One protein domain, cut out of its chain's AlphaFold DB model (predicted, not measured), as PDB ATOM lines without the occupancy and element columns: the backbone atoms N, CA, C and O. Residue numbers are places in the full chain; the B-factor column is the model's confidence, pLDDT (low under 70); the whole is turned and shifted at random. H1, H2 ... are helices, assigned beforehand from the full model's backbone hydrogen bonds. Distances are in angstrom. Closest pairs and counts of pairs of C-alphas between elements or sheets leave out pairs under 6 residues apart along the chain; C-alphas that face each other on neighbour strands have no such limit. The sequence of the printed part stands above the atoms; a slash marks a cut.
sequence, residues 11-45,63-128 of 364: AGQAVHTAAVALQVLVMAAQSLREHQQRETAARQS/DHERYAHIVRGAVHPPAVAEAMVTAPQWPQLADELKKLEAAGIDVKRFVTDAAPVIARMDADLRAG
ATOM      1  N   ALA A  11      12.215  98.532   1.778       45.88
ATOM      2  CA  ALA A  11      10.837  98.092   2.001       45.88
ATOM      3  C   ALA A  11      10.419  96.999   0.995       45.88
ATOM      4  O   ALA A  11       9.787  96.012   1.377       45.88
ATOM      5  N   GLY A  12      10.848  97.121  -0.267       47.91
ATOM      6  CA  GLY A  12      10.628  96.105  -1.299       47.91
ATOM      7  C   GLY A  12      11.294  94.755  -0.997       47.91
ATOM      8  O   GLY A  12      10.677  93.710  -1.209       47.91
ATOM      9  N   GLN A  13      12.517  94.746  -0.450       46.91
ATOM     10  CA  GLN A  13      13.208  93.500  -0.084       46.91
ATOM     11  C   GLN A  13      12.641  92.835   1.177       46.91
ATOM     12  O   GLN A  13      12.507  91.612   1.195       46.91
ATOM     13  N   ALA A  14      12.241  93.603   2.195       42.84
ATOM     14  CA  ALA A  14      11.648  93.052   3.418       42.84
ATOM     15  C   ALA A  14      10.319  92.323   3.142       42.84
ATOM     16  O   ALA A  14      10.091  91.223   3.652       42.84
ATOM     17  N   VAL A  15       9.478  92.889   2.266       46.78
ATOM     18  CA  VAL A  15       8.253  92.224   1.791       46.78
ATOM     19  C   VAL A  15       8.595  90.937   1.036       46.78
ATOM     20  O   VAL A  15       7.918  89.927   1.213       46.78
ATOM     21  N   HIS A  16       9.676  90.931   0.252       46.56
ATOM     22  CA  HIS A  16      10.106  89.756  -0.503       46.56
ATOM     23  C   HIS A  16      10.623  88.625   0.403       46.56
ATOM     24  O   HIS A  16      10.263  87.469   0.207       46.56
ATOM     25  N   THR A  17      11.407  88.923   1.441       45.62
ATOM     26  CA  THR A  17      11.949  87.893   2.348       45.62
ATOM     27  C   THR A  17      10.905  87.370   3.335       45.62
ATOM     28  O   THR A  17      10.857  86.164   3.584       45.62
ATOM     29  N   ALA A  18      10.019  88.234   3.843       45.72
ATOM     30  CA  ALA A  18       8.854  87.798   4.613       45.72
ATOM     31  C   ALA A  18       7.934  86.916   3.757       45.72
ATOM     32  O   ALA A  18       7.474  85.876   4.228       45.72
ATOM     33  N   ALA A  19       7.751  87.266   2.478       48.53
ATOM     34  CA  ALA A  19       7.064  86.408   1.524       48.53
ATOM     35  C   ALA A  19       7.790  85.068   1.341       48.53
ATOM     36  O   ALA A  19       7.114  84.054   1.358       48.53
ATOM     37  N   VAL A  20       9.128  85.009   1.270       55.38
ATOM     38  CA  VAL A  20       9.878  83.740   1.141       55.38
ATOM     39  C   VAL A  20       9.796  82.871   2.400       55.38
ATOM     40  O   VAL A  20       9.552  81.674   2.282       55.38
ATOM     41  N   ALA A  21       9.949  83.424   3.604       50.44
ATOM     42  CA  ALA A  21       9.832  82.649   4.846       50.44
ATOM     43  C   ALA A  21       8.404  82.112   5.043       50.44
ATOM     44  O   ALA A  21       8.209  80.940   5.377       50.44
ATOM     45  N   LEU A  22       7.403  82.944   4.740       51.97
ATOM     46  CA  LEU A  22       6.015  82.506   4.668       51.97
ATOM     47  C   LEU A  22       5.796  81.508   3.536       51.97
ATOM     48  O   LEU A  22       5.038  80.573   3.727       51.97
ATOM     49  N   GLN A  23       6.478  81.632   2.401       59.44
ATOM     50  CA  GLN A  23       6.362  80.707   1.277       59.44
ATOM     51  C   GLN A  23       7.022  79.359   1.562       59.44
ATOM     52  O   GLN A  23       6.492  78.348   1.128       59.44
ATOM     53  N   VAL A  24       8.093  79.298   2.356       62.91
ATOM     54  CA  VAL A  24       8.664  78.034   2.850       62.91
ATOM     55  C   VAL A  24       7.687  77.354   3.812       62.91
ATOM     56  O   VAL A  24       7.419  76.161   3.673       62.91
ATOM     57  N   LEU A  25       7.074  78.114   4.724       57.25
ATOM     58  CA  LEU A  25       6.002  77.620   5.598       57.25
ATOM     59  C   LEU A  25       4.747  77.201   4.808       57.25
ATOM     60  O   LEU A  25       4.172  76.155   5.095       57.25
ATOM     61  N   VAL A  26       4.351  77.959   3.780       57.25
ATOM     62  CA  VAL A  26       3.195  77.692   2.908       57.25
ATOM     63  C   VAL A  26       3.460  76.516   1.969       57.25
ATOM     64  O   VAL A  26       2.553  75.724   1.756       57.25
ATOM     65  N   MET A  27       4.674  76.336   1.446       62.28
ATOM     66  CA  MET A  27       5.047  75.167   0.640       62.28
ATOM     67  C   MET A  27       5.105  73.902   1.492       62.28
ATOM     68  O   MET A  27       4.600  72.863   1.069       62.28
ATOM     69  N   ALA A  28       5.636  73.985   2.715       51.69
ATOM     70  CA  ALA A  28       5.546  72.888   3.674       51.69
ATOM     71  C   ALA A  28       4.071  72.547   3.967       51.69
ATOM     72  O   ALA A  28       3.660  71.391   3.861       51.69
ATOM     73  N   ALA A  29       3.242  73.565   4.197       48.41
ATOM     74  CA  ALA A  29       1.803  73.444   4.408       48.41
ATOM     75  C   ALA A  29       1.015  72.913   3.193       48.41
ATOM     76  O   ALA A  29       0.081  72.132   3.378       48.41
ATOM     77  N   GLN A  30       1.355  73.310   1.963       62.44
ATOM     78  CA  GLN A  30       0.740  72.828   0.722       62.44
ATOM     79  C   GLN A  30       1.159  71.393   0.428       62.44
ATOM     80  O   GLN A  30       0.301  70.589   0.087       62.44
ATOM     81  N   SER A  31       2.428  71.038   0.649       58.00
ATOM     82  CA  SER A  31       2.880  69.647   0.527       58.00
ATOM     83  C   SER A  31       2.113  68.724   1.483       58.00
ATOM     84  O   SER A  31       1.702  67.625   1.107       58.00
ATOM     85  N   LEU A  32       1.814  69.212   2.690       49.50
ATOM     86  CA  LEU A  32       1.018  68.496   3.680       49.50
ATOM     87  C   LEU A  32      -0.476  68.464   3.318       49.50
ATOM     88  O   LEU A  32      -1.140  67.447   3.520       49.50
ATOM     89  N   ARG A  33      -1.006  69.547   2.735       59.19
ATOM     90  CA  ARG A  33      -2.387  69.622   2.242       59.19
ATOM     91  C   ARG A  33      -2.610  68.713   1.044       59.19
ATOM     92  O   ARG A  33      -3.626  68.043   1.018       59.19
ATOM     93  N   GLU A  34      -1.693  68.638   0.087       67.56
ATOM     94  CA  GLU A  34      -1.788  67.692  -1.031       67.56
ATOM     95  C   GLU A  34      -1.708  66.248  -0.543       67.56
ATOM     96  O   GLU A  34      -2.407  65.379  -1.065       67.56
ATOM     97  N   HIS A  35      -0.903  65.992   0.491       57.53
ATOM     98  CA  HIS A  35      -0.855  64.689   1.137       57.53
ATOM     99  C   HIS A  35      -2.209  64.330   1.763       57.53
ATOM    100  O   HIS A  35      -2.767  63.275   1.455       57.53
ATOM    101  N   GLN A  36      -2.800  65.245   2.537       60.25
ATOM    102  CA  GLN A  36      -4.131  65.047   3.111       60.25
ATOM    103  C   GLN A  36      -5.240  65.017   2.064       60.25
ATOM    104  O   GLN A  36      -6.171  64.240   2.201       60.25
ATOM    105  N   GLN A  37      -5.152  65.819   1.007       67.81
ATOM    106  CA  GLN A  37      -6.161  65.890  -0.038       67.81
ATOM    107  C   GLN A  37      -6.146  64.625  -0.888       67.81
ATOM    108  O   GLN A  37      -7.208  64.140  -1.263       67.81
ATOM    109  N   ARG A  38      -4.966  64.034  -1.131       71.44
ATOM    110  CA  ARG A  38      -4.853  62.682  -1.696       71.44
ATOM    111  C   ARG A  38      -5.426  61.637  -0.748       71.44
ATOM    112  O   ARG A  38      -6.092  60.723  -1.220       71.44
ATOM    113  N   GLU A  39      -5.237  61.782   0.559       61.47
ATOM    114  CA  GLU A  39      -5.823  60.878   1.553       61.47
ATOM    115  C   GLU A  39      -7.358  61.001   1.618       61.47
ATOM    116  O   GLU A  39      -8.067  59.996   1.609       61.47
ATOM    117  N   THR A  40      -7.908  62.217   1.592       62.47
ATOM    118  CA  THR A  40      -9.356  62.460   1.570       62.47
ATOM    119  C   THR A  40      -9.972  62.132   0.221       62.47
ATOM    120  O   THR A  40     -11.079  61.619   0.201       62.47
ATOM    121  N   ALA A  41      -9.279  62.361  -0.898       68.69
ATOM    122  CA  ALA A  41      -9.729  61.952  -2.228       68.69
ATOM    123  C   ALA A  41      -9.700  60.429  -2.373       68.69
ATOM    124  O   ALA A  41     -10.612  59.864  -2.967       68.69
ATOM    125  N   ALA A  42      -8.719  59.746  -1.774       71.62
ATOM    126  CA  ALA A  42      -8.719  58.290  -1.668       71.62
ATOM    127  C   ALA A  42      -9.894  57.788  -0.810       71.62
ATOM    128  O   ALA A  42     -10.521  56.794  -1.164       71.62
ATOM    129  N   ARG A  43     -10.257  58.505   0.266       65.19
ATOM    130  CA  ARG A  43     -11.447  58.201   1.090       65.19
ATOM    131  C   ARG A  43     -12.779  58.552   0.405       65.19
ATOM    132  O   ARG A  43     -13.752  57.834   0.587       65.19
ATOM    133  N   GLN A  44     -12.836  59.623  -0.386       64.62
ATOM    134  CA  GLN A  44     -14.032  60.078  -1.113       64.62
ATOM    135  C   GLN A  44     -14.273  59.280  -2.395       64.62
ATOM    136  O   GLN A  44     -15.417  59.034  -2.744       64.62
ATOM    137  N   SER A  45     -13.218  58.804  -3.063       64.06
ATOM    138  CA  SER A  45     -13.345  57.900  -4.218       64.06
ATOM    139  C   SER A  45     -13.889  56.518  -3.827       64.06
ATOM    140  O   SER A  45     -14.214  55.724  -4.704       64.06
ATOM    141  N   ASP A  63      -9.332  75.571  20.156       93.44
ATOM    142  CA  ASP A  63      -7.903  75.266  20.164       93.44
ATOM    143  C   ASP A  63      -7.078  76.358  19.466       93.44
ATOM    144  O   ASP A  63      -5.982  76.688  19.914       93.44
ATOM    145  N   HIS A  64      -7.601  76.965  18.394       95.12
ATOM    146  CA  HIS A  64      -6.884  77.999  17.638       95.12
ATOM    147  C   HIS A  64      -6.664  79.258  18.475       95.12
ATOM    148  O   HIS A  64      -5.570  79.818  18.454       95.12
ATOM    149  N   GLU A  65      -7.664  79.653  19.262       96.12
ATOM    150  CA  GLU A  65      -7.547  80.767  20.212       96.12
ATOM    151  C   GLU A  65      -6.569  80.437  21.346       96.12
ATOM    152  O   GLU A  65      -5.737  81.268  21.719       96.12
ATOM    153  N   ARG A  66      -6.592  79.197  21.856       97.44
ATOM    154  CA  ARG A  66      -5.646  78.744  22.887       97.44
ATOM    155  C   ARG A  66      -4.194  78.881  22.421       97.44
ATOM    156  O   ARG A  66      -3.373  79.431  23.157       97.44
ATOM    157  N   TYR A  67      -3.873  78.443  21.204       97.56
ATOM    158  CA  TYR A  67      -2.525  78.621  20.651       97.56
ATOM    159  C   TYR A  67      -2.203  80.082  20.337       97.56
ATOM    160  O   TYR A  67      -1.053  80.492  20.497       97.56
ATOM    161  N   ALA A  68      -3.199  80.890  19.961       97.31
ATOM    162  CA  ALA A  68      -2.990  82.305  19.670       97.31
ATOM    163  C   ALA A  68      -2.562  83.042  20.939       97.31
ATOM    164  O   ALA A  68      -1.613  83.823  20.919       97.31
ATOM    165  N   HIS A  69      -3.188  82.724  22.074       97.81
ATOM    166  CA  HIS A  69      -2.777  83.235  23.377       97.81
ATOM    167  C   HIS A  69      -1.360  82.803  23.777       97.81
ATOM    168  O   HIS A  69      -0.618  83.620  24.323       97.81
ATOM    169  N   ILE A  70      -0.954  81.562  23.483       97.62
ATOM    170  CA  ILE A  70       0.420  81.100  23.743       97.62
ATOM    171  C   ILE A  70       1.427  81.912  22.917       97.62
ATOM    172  O   ILE A  70       2.414  82.395  23.469       97.62
ATOM    173  N   VAL A  71       1.162  82.110  21.621       96.94
ATOM    174  CA  VAL A  71       2.045  82.881  20.729       96.94
ATOM    175  C   VAL A  71       2.120  84.349  21.148       96.94
ATOM    176  O   VAL A  71       3.225  84.872  21.281       96.94
ATOM    177  N   ARG A  72       0.983  84.988  21.452       97.50
ATOM    178  CA  ARG A  72       0.926  86.364  21.985       97.50
ATOM    179  C   ARG A  72       1.701  86.534  23.291       97.50
ATOM    180  O   ARG A  72       2.299  87.581  23.504       97.50
ATOM    181  N   GLY A  73       1.685  85.527  24.166       97.50
ATOM    182  CA  GLY A  73       2.394  85.574  25.447       97.50
ATOM    183  C   GLY A  73       3.902  85.323  25.344       97.50
ATOM    184  O   GLY A  73       4.658  85.818  26.176       97.50
ATOM    185  N   ALA A  74       4.343  84.552  24.350       96.56
ATOM    186  CA  ALA A  74       5.744  84.167  24.194       96.56
ATOM    187  C   ALA A  74       6.531  85.115  23.273       96.56
ATOM    188  O   ALA A  74       7.664  85.482  23.586       96.56
ATOM    189  N   VAL A  75       5.948  85.535  22.147       95.31
ATOM    190  CA  VAL A  75       6.656  86.299  21.110       95.31
ATOM    191  C   VAL A  75       6.674  87.792  21.442       95.31
ATOM    192  O   VAL A  75       5.637  88.440  21.529       95.31
ATOM    193  N   HIS A  76       7.880  88.348  21.574       93.62
ATOM    194  CA  HIS A  76       8.126  89.783  21.723       93.62
ATOM    195  C   HIS A  76       8.930  90.265  20.508       93.62
ATOM    196  O   HIS A  76       9.934  89.623  20.197       93.62
ATOM    197  N   PRO A  77       8.551  91.363  19.824       92.12
ATOM    198  CA  PRO A  77       7.520  92.361  20.169       92.12
ATOM    199  C   PRO A  77       6.052  91.917  19.950       92.12
ATOM    200  O   PRO A  77       5.791  91.105  19.063       92.12
ATOM    201  N   PRO A  78       5.065  92.508  20.664       90.12
ATOM    202  CA  PRO A  78       3.653  92.104  20.573       90.12
ATOM    203  C   PRO A  78       3.037  92.321  19.182       90.12
ATOM    204  O   PRO A  78       2.177  91.554  18.761       90.12
ATOM    205  N   ALA A  79       3.511  93.318  18.427       85.69
ATOM    206  CA  ALA A  79       3.058  93.561  17.056       85.69
ATOM    207  C   ALA A  79       3.354  92.377  16.117       85.69
ATOM    208  O   ALA A  79       2.548  92.064  15.245       85.69
ATOM    209  N   VAL A  80       4.486  91.692  16.320       88.94
ATOM    210  CA  VAL A  80       4.859  90.502  15.541       88.94
ATOM    211  C   VAL A  80       3.935  89.341  15.889       88.94
ATOM    212  O   VAL A  80       3.440  88.656  14.996       88.94
ATOM    213  N   ALA A  81       3.645  89.151  17.176       93.19
ATOM    214  CA  ALA A  81       2.744  88.099  17.618       93.19
ATOM    215  C   ALA A  81       1.324  88.284  17.052       93.19
ATOM    216  O   ALA A  81       0.750  87.328  16.531       93.19
ATOM    217  N   GLU A  82       0.788  89.512  17.073       93.50
ATOM    218  CA  GLU A  82      -0.519  89.820  16.473       93.50
ATOM    219  C   GLU A  82      -0.525  89.608  14.952       93.50
ATOM    220  O   GLU A  82      -1.472  89.041  14.402       93.50
ATOM    221  N   ALA A  83       0.554  89.980  14.259       89.44
ATOM    222  CA  ALA A  83       0.686  89.716  12.828       89.44
ATOM    223  C   ALA A  83       0.681  88.208  12.514       89.44
ATOM    224  O   ALA A  83       0.087  87.787  11.523       89.44
ATOM    225  N   MET A  84       1.290  87.376  13.367       90.38
ATOM    226  CA  MET A  84       1.302  85.920  13.188       90.38
ATOM    227  C   MET A  84      -0.082  85.292  13.383       90.38
ATOM    228  O   MET A  84      -0.473  84.434  12.592       90.38
ATOM    229  N   VAL A  85      -0.829  85.716  14.407       96.06
ATOM    230  CA  VAL A  85      -2.156  85.149  14.728       96.06
ATOM    231  C   VAL A  85      -3.280  85.674  13.833       96.06
ATOM    232  O   VAL A  85      -4.298  85.007  13.672       96.06
ATOM    233  N   THR A  86      -3.105  86.847  13.221       90.88
ATOM    234  CA  THR A  86      -4.052  87.400  12.234       90.88
ATOM    235  C   THR A  86      -3.770  86.940  10.806       90.88
ATOM    236  O   THR A  86      -4.561  87.205   9.899       90.88
ATOM    237  N   ALA A  87      -2.662  86.232  10.586       89.06
ATOM    238  CA  ALA A  87      -2.286  85.785   9.262       89.06
ATOM    239  C   ALA A  87      -3.290  84.752   8.703       89.06
ATOM    240  O   ALA A  87      -3.742  83.874   9.441       89.06
ATOM    241  N   PRO A  88      -3.598  84.765   7.390       85.06
ATOM    242  CA  PRO A  88      -4.534  83.812   6.772       85.06
ATOM    243  C   PRO A  88      -4.183  82.331   6.994       85.06
ATOM    244  O   PRO A  88      -5.056  81.464   6.976       85.06
ATOM    245  N   GLN A  89      -2.901  82.035   7.203       88.56
ATOM    246  CA  GLN A  89      -2.361  80.702   7.477       88.56
ATOM    247  C   GLN A  89      -2.414  80.290   8.958       88.56
ATOM    248  O   GLN A  89      -2.075  79.147   9.271       88.56
ATOM    249  N   TRP A  90      -2.838  81.177   9.866       93.44
ATOM    250  CA  TRP A  90      -2.900  80.901  11.304       93.44
ATOM    251  C   TRP A  90      -3.688  79.628  11.664       93.44
ATOM    252  O   TRP A  90      -3.154  78.824  12.429       93.44
ATOM    253  N   PRO A  91      -4.880  79.350  11.087       93.00
ATOM    254  CA  PRO A  91      -5.626  78.131  11.413       93.00
ATOM    255  C   PRO A  91      -4.821  76.853  11.152       93.00
ATOM    256  O   PRO A  91      -4.837  75.925  11.954       93.00
ATOM    257  N   GLN A  92      -4.053  76.830  10.058       87.94
ATOM    258  CA  GLN A  92      -3.207  75.691   9.717       87.94
ATOM    259  C   GLN A  92      -2.015  75.563  10.672       87.94
ATOM    260  O   GLN A  92      -1.678  74.457  11.083       87.94
ATOM    261  N   LEU A  93      -1.392  76.680  11.052       92.31
ATOM    262  CA  LEU A  93      -0.305  76.670  12.031       92.31
ATOM    263  C   LEU A  93      -0.793  76.173  13.400       92.31
ATOM    264  O   LEU A  93      -0.124  75.359  14.030       92.31
ATOM    265  N   ALA A  94      -1.974  76.611  13.836       95.81
ATOM    266  CA  ALA A  94      -2.587  76.161  15.080       95.81
ATOM    267  C   ALA A  94      -2.882  74.648  15.075       95.81
ATOM    268  O   ALA A  94      -2.667  73.980  16.087       95.81
ATOM    269  N   ASP A  95      -3.303  74.087  13.937       94.19
ATOM    270  CA  ASP A  95      -3.480  72.638  13.789       94.19
ATOM    271  C   ASP A  95      -2.147  71.871  13.890       94.19
ATOM    272  O   ASP A  95      -2.105  70.779  14.460       94.19
ATOM    273  N   GLU A  96      -1.039  72.433  13.398       92.44
ATOM    274  CA  GLU A  96       0.297  71.843  13.580       92.44
ATOM    275  C   GLU A  96       0.770  71.928  15.036       92.44
ATOM    276  O   GLU A  96       1.264  70.938  15.579       92.44
ATOM    277  N   LEU A  97       0.554  73.062  15.709       94.88
ATOM    278  CA  LEU A  97       0.843  73.197  17.141       94.88
ATOM    279  C   LEU A  97       0.060  72.162  17.958       94.88
ATOM    280  O   LEU A  97       0.619  71.539  18.861       94.88
ATOM    281  N   LYS A  98      -1.190  71.887  17.573       96.50
ATOM    282  CA  LYS A  98      -1.998  70.818  18.169       96.50
ATOM    283  C   LYS A  98      -1.410  69.427  17.967       96.50
ATOM    284  O   LYS A  98      -1.426  68.619  18.895       96.50
ATOM    285  N   LYS A  99      -0.884  69.123  16.778       92.56
ATOM    286  CA  LYS A  99      -0.213  67.837  16.520       92.56
ATOM    287  C   LYS A  99       1.056  67.681  17.357       92.56
ATOM    288  O   LYS A  99       1.305  66.589  17.858       92.56
ATOM    289  N   LEU A 100       1.827  68.756  17.532       88.94
ATOM    290  CA  LEU A 100       3.013  68.751  18.394       88.94
ATOM    291  C   LEU A 100       2.633  68.500  19.860       88.94
ATOM    292  O   LEU A 100       3.253  67.655  20.505       88.94
ATOM    293  N   GLU A 101       1.576  69.148  20.362       94.44
ATOM    294  CA  GLU A 101       1.062  68.886  21.714       94.44
ATOM    295  C   GLU A 101       0.623  67.424  21.880       94.44
ATOM    296  O   GLU A 101       0.992  66.767  22.851       94.44
ATOM    297  N   ALA A 102      -0.100  66.877  20.897       93.31
ATOM    298  CA  ALA A 102      -0.522  65.476  20.903       93.31
ATOM    299  C   ALA A 102       0.659  64.485  20.874       93.31
ATOM    300  O   ALA A 102       0.526  63.358  21.349       93.31
ATOM    301  N   ALA A 103       1.818  64.900  20.356       88.06
ATOM    302  CA  ALA A 103       3.063  64.134  20.392       88.06
ATOM    303  C   ALA A 103       3.828  64.262  21.728       88.06
ATOM    304  O   ALA A 103       4.926  63.721  21.858       88.06
ATOM    305  N   GLY A 104       3.269  64.964  22.721       92.44
ATOM    306  CA  GLY A 104       3.879  65.172  24.035       92.44
ATOM    307  C   GLY A 104       4.883  66.328  24.090       92.44
ATOM    308  O   GLY A 104       5.629  66.435  25.062       92.44
ATOM    309  N   ILE A 105       4.927  67.190  23.069       92.75
ATOM    310  CA  ILE A 105       5.781  68.383  23.068       92.75
ATOM    311  C   ILE A 105       5.060  69.504  23.821       92.75
ATOM    312  O   ILE A 105       3.926  69.855  23.499       92.75
ATOM    313  N   ASP A 106       5.733  70.110  24.800       95.12
ATOM    314  CA  ASP A 106       5.234  71.309  25.476       95.12
ATOM    315  C   ASP A 106       5.284  72.504  24.514       95.12
ATOM    316  O   ASP A 106       6.316  73.158  24.349       95.12
ATOM    317  N   VAL A 107       4.153  72.783  23.859       96.00
ATOM    318  CA  VAL A 107       4.011  73.870  22.878       96.00
ATOM    319  C   VAL A 107       4.349  75.227  23.487       96.00
ATOM    320  O   VAL A 107       4.962  76.059  22.822       96.00
ATOM    321  N   LYS A 108       3.992  75.468  24.752       96.75
ATOM    322  CA  LYS A 108       4.281  76.747  25.404       96.75
ATOM    323  C   LYS A 108       5.784  76.936  25.549       96.75
ATOM    324  O   LYS A 108       6.298  77.996  25.189       96.75
ATOM    325  N   ARG A 109       6.488  75.911  26.037       92.38
ATOM    326  CA  ARG A 109       7.950  75.939  26.141       92.38
ATOM    327  C   ARG A 109       8.608  76.043  24.770       92.38
ATOM    328  O   ARG A 109       9.464  76.895  24.593       92.38
ATOM    329  N   PHE A 110       8.140  75.276  23.790       93.19
ATOM    330  CA  PHE A 110       8.643  75.324  22.416       93.19
ATOM    331  C   PHE A 110       8.543  76.728  21.797       93.19
ATOM    332  O   PHE A 110       9.529  77.247  21.278       93.19
ATOM    333  N   VAL A 111       7.374  77.372  21.881       95.12
ATOM    334  CA  VAL A 111       7.183  78.733  21.351       95.12
ATOM    335  C   VAL A 111       8.013  79.751  22.146       95.12
ATOM    336  O   VAL A 111       8.569  80.673  21.554       95.12
ATOM    337  N   THR A 112       8.156  79.569  23.463       95.19
ATOM    338  CA  THR A 112       9.008  80.424  24.312       95.19
ATOM    339  C   THR A 112      10.487  80.302  23.939       95.19
ATOM    340  O   THR A 112      11.163  81.316  23.803       95.19
ATOM    341  N   ASP A 113      10.978  79.085  23.701       88.88
ATOM    342  CA  ASP A 113      12.363  78.823  23.295       88.88
ATOM    343  C   ASP A 113      12.657  79.384  21.888       88.88
ATOM    344  O   ASP A 113      13.773  79.822  21.606       88.88
ATOM    345  N   ALA A 114      11.649  79.428  21.007       87.50
ATOM    346  CA  ALA A 114      11.757  80.022  19.673       87.50
ATOM    347  C   ALA A 114      11.668  81.562  19.665       87.50
ATOM    348  O   ALA A 114      12.143  82.203  18.722       87.50
ATOM    349  N   ALA A 115      11.082  82.177  20.700       91.19
ATOM    350  CA  ALA A 115      10.807  83.614  20.736       91.19
ATOM    351  C   ALA A 115      12.054  84.511  20.562       91.19
ATOM    352  O   ALA A 115      11.967  85.463  19.784       91.19
ATOM    353  N   PRO A 116      13.228  84.231  21.172       87.75
ATOM    354  CA  PRO A 116      14.427  85.050  20.973       87.75
ATOM    355  C   PRO A 116      14.929  85.054  19.525       87.75
ATOM    356  O   PRO A 116      15.453  86.063  19.056       87.75
ATOM    357  N   VAL A 117      14.761  83.942  18.802       82.81
ATOM    358  CA  VAL A 117      15.154  83.842  17.389       82.81
ATOM    359  C   VAL A 117      14.228  84.699  16.531       82.81
ATOM    360  O   VAL A 117      14.710  85.481  15.716       82.81
ATOM    361  N   ILE A 118      12.916  84.612  16.767       82.69
ATOM    362  CA  ILE A 118      11.914  85.446  16.087       82.69
ATOM    363  C   ILE A 118      12.193  86.934  16.349       82.69
ATOM    364  O   ILE A 118      12.218  87.727  15.412       82.69
ATOM    365  N   ALA A 119      12.475  87.299  17.605       84.50
ATOM    366  CA  ALA A 119      12.799  88.667  18.002       84.50
ATOM    367  C   ALA A 119      14.077  89.185  17.325       84.50
ATOM    368  O   ALA A 119      14.116  90.325  16.865       84.50
ATOM    369  N   ARG A 120      15.118  88.347  17.235       79.88
ATOM    370  CA  ARG A 120      16.369  88.702  16.556       79.88
ATOM    371  C   ARG A 120      16.163  88.891  15.057       79.88
ATOM    372  O   ARG A 120      16.662  89.865  14.516       79.88
ATOM    373  N   MET A 121      15.391  88.019  14.407       74.06
ATOM    374  CA  MET A 121      15.061  88.176  12.987       74.06
ATOM    375  C   MET A 121      14.272  89.468  12.740       74.06
ATOM    376  O   MET A 121      14.604  90.203  11.818       74.06
ATOM    377  N   ASP A 122      13.286  89.795  13.583       82.88
ATOM    378  CA  ASP A 122      12.568  91.079  13.517       82.88
ATOM    379  C   ASP A 122      13.505  92.282  13.729       82.88
ATOM    380  O   ASP A 122      13.416  93.271  13.001       82.88
ATOM    381  N   ALA A 123      14.433  92.198  14.687       79.12
ATOM    382  CA  ALA A 123      15.407  93.252  14.957       79.12
ATOM    383  C   ALA A 123      16.397  93.447  13.800       79.12
ATOM    384  O   ALA A 123      16.623  94.584  13.395       79.12
ATOM    385  N   ASP A 124      16.938  92.365  13.238       71.06
ATOM    386  CA  ASP A 124      17.865  92.399  12.101       71.06
ATOM    387  C   ASP A 124      17.172  92.975  10.853       71.06
ATOM    388  O   ASP A 124      17.738  93.824  10.157       71.06
ATOM    389  N   LEU A 125      15.908  92.591  10.624       64.94
ATOM    390  CA  LEU A 125      15.062  93.146   9.564       64.94
ATOM    391  C   LEU A 125      14.799  94.643   9.776       64.94
ATOM    392  O   LEU A 125      14.927  95.430   8.839       64.94
ATOM    393  N   ARG A 126      14.468  95.057  11.005       77.25
ATOM    394  CA  ARG A 126      14.232  96.470  11.345       77.25
ATOM    395  C   ARG A 126      15.507  97.307  11.252       77.25
ATOM    396  O   ARG A 126      15.439  98.470  10.868       77.25
ATOM    397  N   ALA A 127      16.655  96.731  11.592       79.62
ATOM    398  CA  ALA A 127      17.954  97.388  11.513       79.62
ATOM    399  C   ALA A 127      18.463  97.536  10.070       79.62
ATOM    400  O   ALA A 127      19.509  98.150   9.864       79.62
ATOM    401  N   GLY A 128      17.772  96.951   9.079       63.25
ATOM    402  CA  GLY A 128      18.233  96.929   7.691       63.25
ATOM    403  C   GLY A 128      19.601  96.262   7.537       63.25
ATOM    404  O   GLY A 128      20.299  96.514   6.556       63.25
TER     405      GLY A 128
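Overview. This is residues 11 to 45 and 63 to 128 of the 364 residues of an uncharacterized protein of Streptomyces jumonjinensis (UniProt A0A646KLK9). One long helix, H1, runs along one side of four shorter helices, where H2 packs on H3, H4 and H5; residues 34 to 45 stick out. The printed part has 101 residues with five named helices, H1 to H5, all helix, only just loose, close to compact: radius of gyration of the C-alphas 15.5 A, spans 53 by 33 by 19 A.

Along the chain. H1, residues 11 to 44, 45.5 A long, begins at C-alpha 11 (10.837, 98.092, 2.001). H2 is residues 63 to 74, H3 78 to 85, H4 90 to 102. H5, residues 107 to 126, 27.4 A, ends at C-alpha 126 (14.232, 96.470, 11.345).

Arrangement. H1 is close to but not clearly touching H4, closest C-alphas Ala 29 and Gln 92, 7.6 A. H2 and H3 form a hairpin, closest C-alphas Arg 72 and Ala 81, 5.0 A. H2 touches H5, closest C-alphas Ala 74 and Thr 112, 5.0 A. Every O i to N i+4 pair is within hydrogen-bond range in H1 to H4, 14 of 16 in H5.

Size, cuts and confidence. Residues 46 to 62 are cut out, a gap of 30.4 A between C-alphas 45 and 63. H1 has mean pLDDT 57.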